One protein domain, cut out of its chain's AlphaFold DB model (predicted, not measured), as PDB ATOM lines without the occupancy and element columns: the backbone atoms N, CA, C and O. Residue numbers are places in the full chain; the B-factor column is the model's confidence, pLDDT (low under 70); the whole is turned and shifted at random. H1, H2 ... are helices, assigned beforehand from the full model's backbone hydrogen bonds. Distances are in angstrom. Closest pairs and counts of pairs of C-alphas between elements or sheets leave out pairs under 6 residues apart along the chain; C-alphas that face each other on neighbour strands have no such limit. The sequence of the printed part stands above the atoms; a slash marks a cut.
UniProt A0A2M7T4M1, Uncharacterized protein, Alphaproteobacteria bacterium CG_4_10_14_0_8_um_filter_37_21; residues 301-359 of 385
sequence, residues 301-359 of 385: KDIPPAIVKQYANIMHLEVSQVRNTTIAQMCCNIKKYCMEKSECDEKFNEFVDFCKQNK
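Overview. This is residues 301 to 359 of the 385 residues of an uncharacterized protein of Alphaproteobacteria bacterium CG_4_10_14_0_8_um_filter_37_21 (UniProt A0A2M7T4M1). Three helices, H1, H3 and H4, lie side by side at shallow tilts as a small bundle whose centres make a triangle, with H4 touching both H1 and H3. The short helix H2 packs on H1 on the side away from H4, in the stretch by which the chain returns from the end of H1 to the start of H3. H3 and H1 run the same way, and H4 folds back against both, making a helical hairpin with H3. The printed part has 59 residues with four named helices, H1, H2, H3 and H4 along the chain, and no named strand; the class is all helix. It is compact, with a radius of gyration of the C-alphas of 10.8 A, and spans 32 by 24 by 16 A.

Along the chain. The longest helix, H3, is residues 327 to 341 and measures 20.7 A from C-alpha 327 at (44.570, 7.107, 27.068) to C-alpha 341. H4 is residues 346 to 357 and measures 16.1 A, ending with C-alpha 357 at (42.030, 15.791, 16.113). H1 is residues 305 to 314 and measures 14.5 A, beginning with C-alpha 305 at (44.094, 18.835, 29.296). H2 is residues 319 to 322 and measures 5.3 A.

Arrangement. H1, H3 and H4 form a bundle, helices side by side at shallow tilts. H3 and H4 touch, and H4 does so with residues 347 to 352 alone; the closest C-alphas, of Ile 334 and Phe 348, are 5.9 A apart. The two form a hairpin and run opposite ways at a shallow tilt of 20 degrees. H4 also touches H1, with the closest C-alphas, of Ile 307 and Cys 355, 6.8 A apart; they run opposite ways at a shallow tilt of 7 degrees. H1 and H3 are close but not clearly touching: their closest C-alphas, of Tyr 311 and Met 330, are 6.8 A apart, and they run the same way at a shallow tilt of 14 degrees. H2 touches H1, where the closest C-alphas, of Ala 312 and Val 319, are 5.6 A apart. H2 is apart from H3 and from H4. In H1, H3 and H4 every O i to N i+4 pair is within hydrogen-bond range; H2 is too short for such a pair, and its one O i to N i+3 pair is within range.

Size, cuts and confidence. The two C-alphas farthest apart, of Lys 301 and Ser 342, are 32.4 A from each other. The printed part has no cut, and its three links, H1 to H2, H2 to H3 and H3 to H4, are tight, with 4 residues each. The mean pLDDT of the printed part of this model is 72.4. It is under 70 in 22 residues, among them 301 to 304 and 320 to 329.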
ATOM      1  N   LYS A 301      52.248  12.357  31.322       41.69
ATOM      2  CA  LYS A 301      52.381  13.817  31.520       41.69
ATOM      3  C   LYS A 301      52.135  14.661  30.255       41.69
ATOM      4  O   LYS A 301      52.104  15.884  30.353       41.69
ATOM      5  N   ASP A 302      52.018  14.012  29.100       48.19
ATOM      6  CA  ASP A 302      51.867  14.611  27.777       48.19
ATOM      7  C   ASP A 302      50.412  14.511  27.262       48.19
ATOM      8  O   ASP A 302      50.165  14.893  26.121       48.19
ATOM      9  N   ILE A 303      49.444  14.025  28.067       57.62
ATOM     10  CA  ILE A 303      48.018  14.027  27.690       57.62
ATOM     11  C   ILE A 303      47.501  15.475  27.758       57.62
ATOM     12  O   ILE A 303      47.463  16.059  28.847       57.62
ATOM     13  N   PRO A 304      47.082  16.082  26.630       65.75
ATOM     14  CA  PRO A 304      46.556  17.438  26.634       65.75
ATOM     15  C   PRO A 304      45.343  17.562  27.575       65.75
ATOM     16  O   PRO A 304      44.457  16.704  27.531       65.75
ATOM     17  N   PRO A 305      45.222  18.642  28.375       71.62
ATOM     18  CA  PRO A 305      44.094  18.835  29.296       71.62
ATOM     19  C   PRO A 305      42.712  18.744  28.632       71.62
ATOM     20  O   PRO A 305      41.737  18.376  29.282       71.62
ATOM     21  N   ALA A 306      42.623  19.060  27.337       78.19
ATOM     22  CA  ALA A 306      41.406  18.915  26.545       78.19
ATOM     23  C   ALA A 306      40.918  17.457  26.472       78.19
ATOM     24  O   ALA A 306      39.723  17.210  26.583       78.19
ATOM     25  N   ILE A 307      41.835  16.492  26.361       76.94
ATOM     26  CA  ILE A 307      41.510  15.060  26.287       76.94
ATOM     27  C   ILE A 307      41.031  14.546  27.641       76.94
ATOM     28  O   ILE A 307      40.039  13.826  27.708       76.94
ATOM     29  N   VAL A 308      41.673  14.986  28.725       77.38
ATOM     30  CA  VAL A 308      41.250  14.664  30.097       77.38
ATOM     31  C   VAL A 308      39.828  15.167  30.357       77.38
ATOM     32  O   VAL A 308      39.005  14.429  30.892       77.38
ATOM     33  N   LYS A 309      39.519  16.402  29.941       83.19
ATOM     34  CA  LYS A 309      38.167  16.969  30.052       83.19
ATOM     35  C   LYS A 309      37.149  16.192  29.221       83.19
ATOM     36  O   LYS A 309      36.072  15.903  29.725       83.19
ATOM     37  N   GLN A 310      37.491  15.826  27.985       86.31
ATOM     38  CA  GLN A 310      36.581  15.068  27.125       86.31
ATOM     39  C   GLN A 310      36.267  13.687  27.710       86.31
ATOM     40  O   GLN A 310      35.106  13.295  27.764       86.31
ATOM     41  N   TYR A 311      37.276  12.978  28.218       85.06
ATOM     42  CA  TYR A 311      37.065  11.704  28.903       85.06
ATOM     43  C   TYR A 311      36.204  11.857  30.165       85.06
ATOM     44  O   TYR A 311      35.260  11.094  30.355       85.06
ATOM     45  N   ALA A 312      36.494  12.862  31.002       85.25
ATOM     46  CA  ALA A 312      35.711  13.154  32.204       85.25
ATOM     47  C   ALA A 312      34.227  13.376  31.867       85.25
ATOM     48  O   ALA A 312      33.353  12.826  32.531       85.25
ATOM     49  N   ASN A 313      33.956  14.114  30.785       88.75
ATOM     50  CA  ASN A 313      32.604  14.371  30.301       88.75
ATOM     51  C   ASN A 313      31.891  13.088  29.853       88.75
ATOM     52  O   ASN A 313      30.742  12.886  30.230       88.75
ATOM     53  N   ILE A 314      32.562  12.226  29.078       87.56
ATOM     54  CA  ILE A 314      31.982  10.961  28.589       87.56
ATOM     55  C   ILE A 314      31.649  10.028  29.756       87.56
ATOM     56  O   ILE A 314      30.597   9.403  29.771       87.56
ATOM     57  N   MET A 315      32.534   9.952  30.747       86.38
ATOM     58  CA  MET A 315      32.386   9.039  31.881       86.38
ATOM     59  C   MET A 315      31.582   9.632  33.047       86.38
ATOM     60  O   MET A 315      31.414   8.961  34.063       86.38
ATOM     61  N   HIS A 316      31.109  10.878  32.926       87.56
ATOM     62  CA  HIS A 316      30.464  11.640  34.003       87.56
ATOM     63  C   HIS A 316      31.288  11.687  35.303       87.56
ATOM     64  O   HIS A 316      30.757  11.560  36.405       87.56
ATOM     65  N   LEU A 317      32.601  11.867  35.161       82.81
ATOM     66  CA  LEU A 317      33.555  11.977  36.262       82.81
ATOM     67  C   LEU A 317      33.968  13.434  36.467       82.81
ATOM     68  O   LEU A 317      34.002  14.232  35.530       82.81
ATOM     69  N   GLU A 318      34.388  13.776  37.679       78.62
ATOM     70  CA  GLU A 318      35.165  14.993  37.874       78.62
ATOM     71  C   GLU A 318      36.563  14.835  37.257       78.62
ATOM     72  O   GLU A 318      37.190  13.780  37.338       78.62
ATOM     73  N   VAL A 319      37.125  15.913  36.700       70.81
ATOM     74  CA  VAL A 319      38.502  15.915  36.152       70.81
ATOM     75  C   VAL A 319      39.537  15.487  37.206       70.81
ATOM     76  O   VAL A 319      40.564  14.891  36.876       70.81
ATOM     77  N   SER A 320      39.260  15.754  38.485       67.12
ATOM     78  CA  SER A 320      40.051  15.313  39.639       67.12
ATOM     79  C   SER A 320      40.142  13.783  39.760       67.12
ATOM     80  O   SER A 320      41.156  13.282  40.248       67.12
ATOM     81  N   GLN A 321      39.136  13.049  39.274       64.81
ATOM     82  CA  GLN A 321      39.013  11.588  39.342       64.81
ATOM     83  C   GLN A 321      39.649  10.870  38.142       64.81
ATOM     84  O   GLN A 321      39.868   9.666  38.193       64.81
ATOM     85  N   VAL A 322      39.998  11.598  37.077       64.81
ATOM     86  CA  VAL A 322      40.661  11.061  35.867       64.81
ATOM     87  C   VAL A 322      42.183  10.911  36.058       64.81
ATOM     88  O   VAL A 322      42.914  10.492  35.160       64.81
ATOM     89  N   ARG A 323      42.697  11.261  37.244       51.59
ATOM     90  CA  ARG A 323      44.127  11.185  37.574       51.59
ATOM     91  C   ARG A 323      44.646   9.749  37.410       51.59
ATOM     92  O   ARG A 323      43.942   8.791  37.709       51.59
ATOM     93  N   ASN A 324      45.884   9.616  36.936       51.31
ATOM     94  CA  ASN A 324      46.587   8.340  36.730       51.31
ATOM     95  C   ASN A 324      45.919   7.382  35.715       51.31
ATOM     96  O   ASN A 324      46.132   6.169  35.755       51.31
ATOM     97  N   THR A 325      45.061   7.907  34.831       54.50
ATOM     98  CA  THR A 325      44.400   7.127  33.779       54.50
ATOM     99  C   THR A 325      45.095   7.382  32.441       54.50
ATOM    100  O   THR A 325      45.098   8.501  31.931       54.50
ATOM    101  N   THR A 326      45.661   6.339  31.832       58.19
ATOM    102  CA  THR A 326      46.272   6.430  30.492       58.19
ATOM    103  C   THR A 326      45.203   6.532  29.396       58.19
ATOM    104  O   THR A 326      44.088   6.064  29.595       58.19
ATOM    105  N   ILE A 327      45.523   7.065  28.205       59.66
ATOM    106  CA  ILE A 327      44.570   7.107  27.068       59.66
ATOM    107  C   ILE A 327      44.049   5.703  26.713       59.66
ATOM    108  O   ILE A 327      42.864   5.535  26.449       59.66
ATOM    109  N   ALA A 328      44.901   4.676  26.781       52.53
ATOM    110  CA  ALA A 328      44.474   3.296  26.566       52.53
ATOM    111  C   ALA A 328      43.469   2.838  27.639       52.53
ATOM    112  O   ALA A 328      42.452   2.230  27.312       52.53
ATOM    113  N   GLN A 329      43.713   3.179  28.909       59.91
ATOM    114  CA  GLN A 329      42.775   2.913  30.003       59.91
ATOM    115  C   GLN A 329      41.460   3.678  29.796       59.91
ATOM    116  O   GLN A 329      40.393   3.106  29.985       59.91
ATOM    117  N   MET A 330      41.526   4.935  29.338       70.94
ATOM    118  CA  MET A 330      40.356   5.741  28.983       70.94
ATOM    119  C   MET A 330      39.526   5.058  27.890       70.94
ATOM    120  O   MET A 330      38.323   4.880  28.052       70.94
ATOM    121  N   CYS A 331      40.170   4.596  26.816       68.25
ATOM    122  CA  CYS A 331      39.532   3.842  25.737       68.25
ATOM    123  C   CYS A 331      38.885   2.539  26.235       68.25
ATOM    124  O   CYS A 331      37.740   2.257  25.887       68.25
ATOM    125  N   CYS A 332      39.582   1.760  27.068       66.12
ATOM    126  CA  CYS A 332      39.032   0.539  27.662       66.12
ATOM    127  C   CYS A 332      37.824   0.830  28.563       66.12
ATOM    128  O   CYS A 332      36.821   0.125  28.482       66.12
ATOM    129  N   ASN A 333      37.905   1.875  29.388       79.75
ATOM    130  CA  ASN A 333      36.838   2.278  30.300       79.75
ATOM    131  C   ASN A 333      35.602   2.763  29.540       79.75
ATOM    132  O   ASN A 333      34.500   2.344  29.876       79.75
ATOM    133  N   ILE A 334      35.781   3.573  28.489       78.81
ATOM    134  CA  ILE A 334      34.674   4.011  27.628       78.81
ATOM    135  C   ILE A 334      34.047   2.808  26.931       78.81
ATOM    136  O   ILE A 334      32.833   2.667  26.942       78.81
ATOM    137  N   LYS A 335      34.851   1.893  26.378       75.06
ATOM    138  CA  LYS A 335      34.315   0.696  25.720       75.06
ATOM    139  C   LYS A 335      33.503  -0.166  26.689       75.06
ATOM    140  O   LYS A 335      32.411  -0.610  26.349       75.06
ATOM    141  N   LYS A 336      34.009  -0.361  27.910       78.50
ATOM    142  CA  LYS A 336      33.289  -1.057  28.982       78.50
ATOM    143  C   LYS A 336      31.991  -0.330  29.348       78.50
ATOM    144  O   LYS A 336      30.952  -0.973  29.435       78.50
ATOM    145  N   TYR A 337      32.037   0.993  29.491       81.25
ATOM    146  CA  TYR A 337      30.867   1.829  29.757       81.25
ATOM    147  C   TYR A 337      29.802   1.703  28.657       81.25
ATOM    148  O   TYR A 337      28.640   1.454  28.970       81.25
ATOM    149  N   CYS A 338      30.192   1.778  27.380       79.38
ATOM    150  CA  CYS A 338      29.286   1.596  26.242       79.38
ATOM    151  C   CYS A 338      28.622   0.213  26.266       79.38
ATOM    152  O   CYS A 338      27.403   0.108  26.129       79.38
ATOM    153  N   MET A 339      29.405  -0.842  26.528       78.38
ATOM    154  CA  MET A 339      28.885  -2.206  26.663       78.38
ATOM    155  C   MET A 339      27.878  -2.334  27.817       78.38
ATOM    156  O   MET A 339      26.830  -2.951  27.646       78.38
ATOM    157  N   GLU A 340      28.165  -1.742  28.980       82.12
ATOM    158  CA  GLU A 340      27.295  -1.797  30.164       82.12
ATOM    159  C   GLU A 340      26.009  -0.975  30.001       82.12
ATOM    160  O   GLU A 340      24.965  -1.339  30.543       82.12
ATOM    161  N   LYS A 341      26.063   0.126  29.247       78.31
ATOM    162  CA  LYS A 341      24.922   1.022  29.013       78.31
ATOM    163  C   LYS A 341      24.118   0.690  27.759       78.31
ATOM    164  O   LYS A 341      23.109   1.344  27.513       78.31
ATOM    165  N   SER A 342      24.513  -0.341  27.005       74.56
ATOM    166  CA  SER A 342      23.956  -0.640  25.674       74.56
ATOM    167  C   SER A 342      24.010   0.566  24.726       74.56
ATOM    168  O   SER A 342      23.191   0.697  23.818       74.56
ATOM    169  N   GLU A 343      24.972   1.460  24.944       69.12
ATOM    170  CA  GLU A 343      25.246   2.564  24.038       69.12
ATOM    171  C   GLU A 343      26.087   2.019  22.881       69.12
ATOM    172  O   GLU A 343      27.027   1.249  23.096       69.12
ATOM    173  N   CYS A 344      25.743   2.386  21.641       59.91
ATOM    174  CA  CYS A 344      26.572   2.045  20.485       59.91
ATOM    175  C   CYS A 344      28.008   2.552  20.692       59.91
ATOM    176  O   CYS A 344      28.231   3.537  21.399       59.91
ATOM    177  N   ASP A 345      28.972   1.945  19.990       71.81
ATOM    178  CA  ASP A 345      30.395   2.341  19.967       71.81
ATOM    179  C   ASP A 345      30.632   3.824  19.563       71.81
ATOM    180  O   ASP A 345      31.769   4.271  19.458       71.81
ATOM    181  N   GLU A 346      29.581   4.619  19.345       76.81
ATOM    182  CA  GLU A 346      29.590   6.055  19.071       76.81
ATOM    183  C   GLU A 346      30.411   6.855  20.083       76.81
ATOM    184  O   GLU A 346      31.255   7.638  19.664       76.81
ATOM    185  N   LYS A 347      30.245   6.641  21.397       76.19
ATOM    186  CA  LYS A 347      31.022   7.376  22.418       76.19
ATOM    187  C   LYS A 347      32.501   7.006  22.407       76.19
ATOM    188  O   LYS A 347      33.368   7.857  22.613       76.19
ATOM    189  N   PHE A 348      32.794   5.742  22.124       77.81
ATOM    190  CA  PHE A 348      34.157   5.267  21.930       77.81
ATOM    191  C   PHE A 348      34.789   5.891  20.677       77.81
ATOM    192  O   PHE A 348      35.896   6.424  20.745       77.81
ATOM    193  N   ASN A 349      34.068   5.890  19.556       78.25
ATOM    194  CA  ASN A 349      34.519   6.470  18.293       78.25
ATOM    195  C   ASN A 349      34.674   7.998  18.388       78.25
ATOM    196  O   ASN A 349      35.683   8.528  17.932       78.25
ATOM    197  N   GLU A 350      33.750   8.690  19.066       83.62
ATOM    198  CA  GLU A 350      33.815  10.128  19.369       83.62
ATOM    199  C   GLU A 350      35.106  10.462  20.128       83.62
ATOM    200  O   GLU A 350      35.830  11.391  19.766       83.62
ATOM    201  N   PHE A 351      35.441   9.671  21.150       81.75
ATOM    202  CA  PHE A 351      36.674   9.857  21.907       81.75
ATOM    203  C   PHE A 351      37.925   9.594  21.063       81.75
ATOM    204  O   PHE A 351      38.874  10.380  21.101       81.75
ATOM    205  N   VAL A 352      37.930   8.523  20.265       72.00
ATOM    206  CA  VAL A 352      39.044   8.181  19.367       72.00
ATOM    207  C   VAL A 352      39.278   9.281  18.330       72.00
ATOM    208  O   VAL A 352      40.423   9.670  18.098       72.00
ATOM    209  N   ASP A 353      38.220   9.821  17.732       78.94
ATOM    210  CA  ASP A 353      38.328  10.895  16.747       78.94
ATOM    211  C   ASP A 353      38.741  12.222  17.392       78.94
ATOM    212  O   ASP A 353      39.574  12.940  16.833       78.94
ATOM    213  N   PHE A 354      38.280  12.508  18.614       81.50
ATOM    214  CA  PHE A 354      38.768  13.641  19.400       81.50
ATOM    215  C   PHE A 354      40.270  13.520  19.707       81.50
ATOM    216  O   PHE A 354      41.011  14.502  19.598       81.50
ATOM    217  N   CYS A 355      40.755  12.318  20.037       69.25
ATOM    218  CA  CYS A 355      42.183  12.055  20.207       69.25
ATOM    219  C   CYS A 355      42.967  12.323  18.910       69.25
ATOM    220  O   CYS A 355      43.974  13.032  18.957       69.25
ATOM    221  N   LYS A 356      42.486  11.850  17.752       68.88
ATOM    222  CA  LYS A 356      43.124  12.109  16.444       68.88
ATOM    223  C   LYS A 356      43.176  13.600  16.107       68.88
ATOM    224  O   LYS A 356      44.221  14.106  15.708       68.88
ATOM    225  N   GLN A 357      42.085  14.337  16.331       77.06
ATOM    226  CA  GLN A 357      42.030  15.791  16.113       77.06
ATOM    227  C   GLN A 357      43.031  16.555  16.991       77.06
ATOM    228  O   GLN A 357      43.554  17.596  16.591       77.06
ATOM    229  N   ASN A 358      43.358  16.005  18.161       69.50
ATOM    230  CA  ASN A 358      44.392  16.518  19.055       69.50
ATOM    231  C   ASN A 358      45.786  15.910  18.781       69.50
ATOM    232  O   ASN A 358      46.657  15.960  19.650       69.50
ATOM    233  N   LYS A 359      46.018  15.404  17.558       66.38
ATOM    234  CA  LYS A 359      47.294  14.862  17.053       66.38
ATOM    235  C   LYS A 359      47.784  13.608  17.787       66.38
ATOM    236  O   LYS A 359      48.982  13.438  18.002       66.38
TER     237      LYS A 359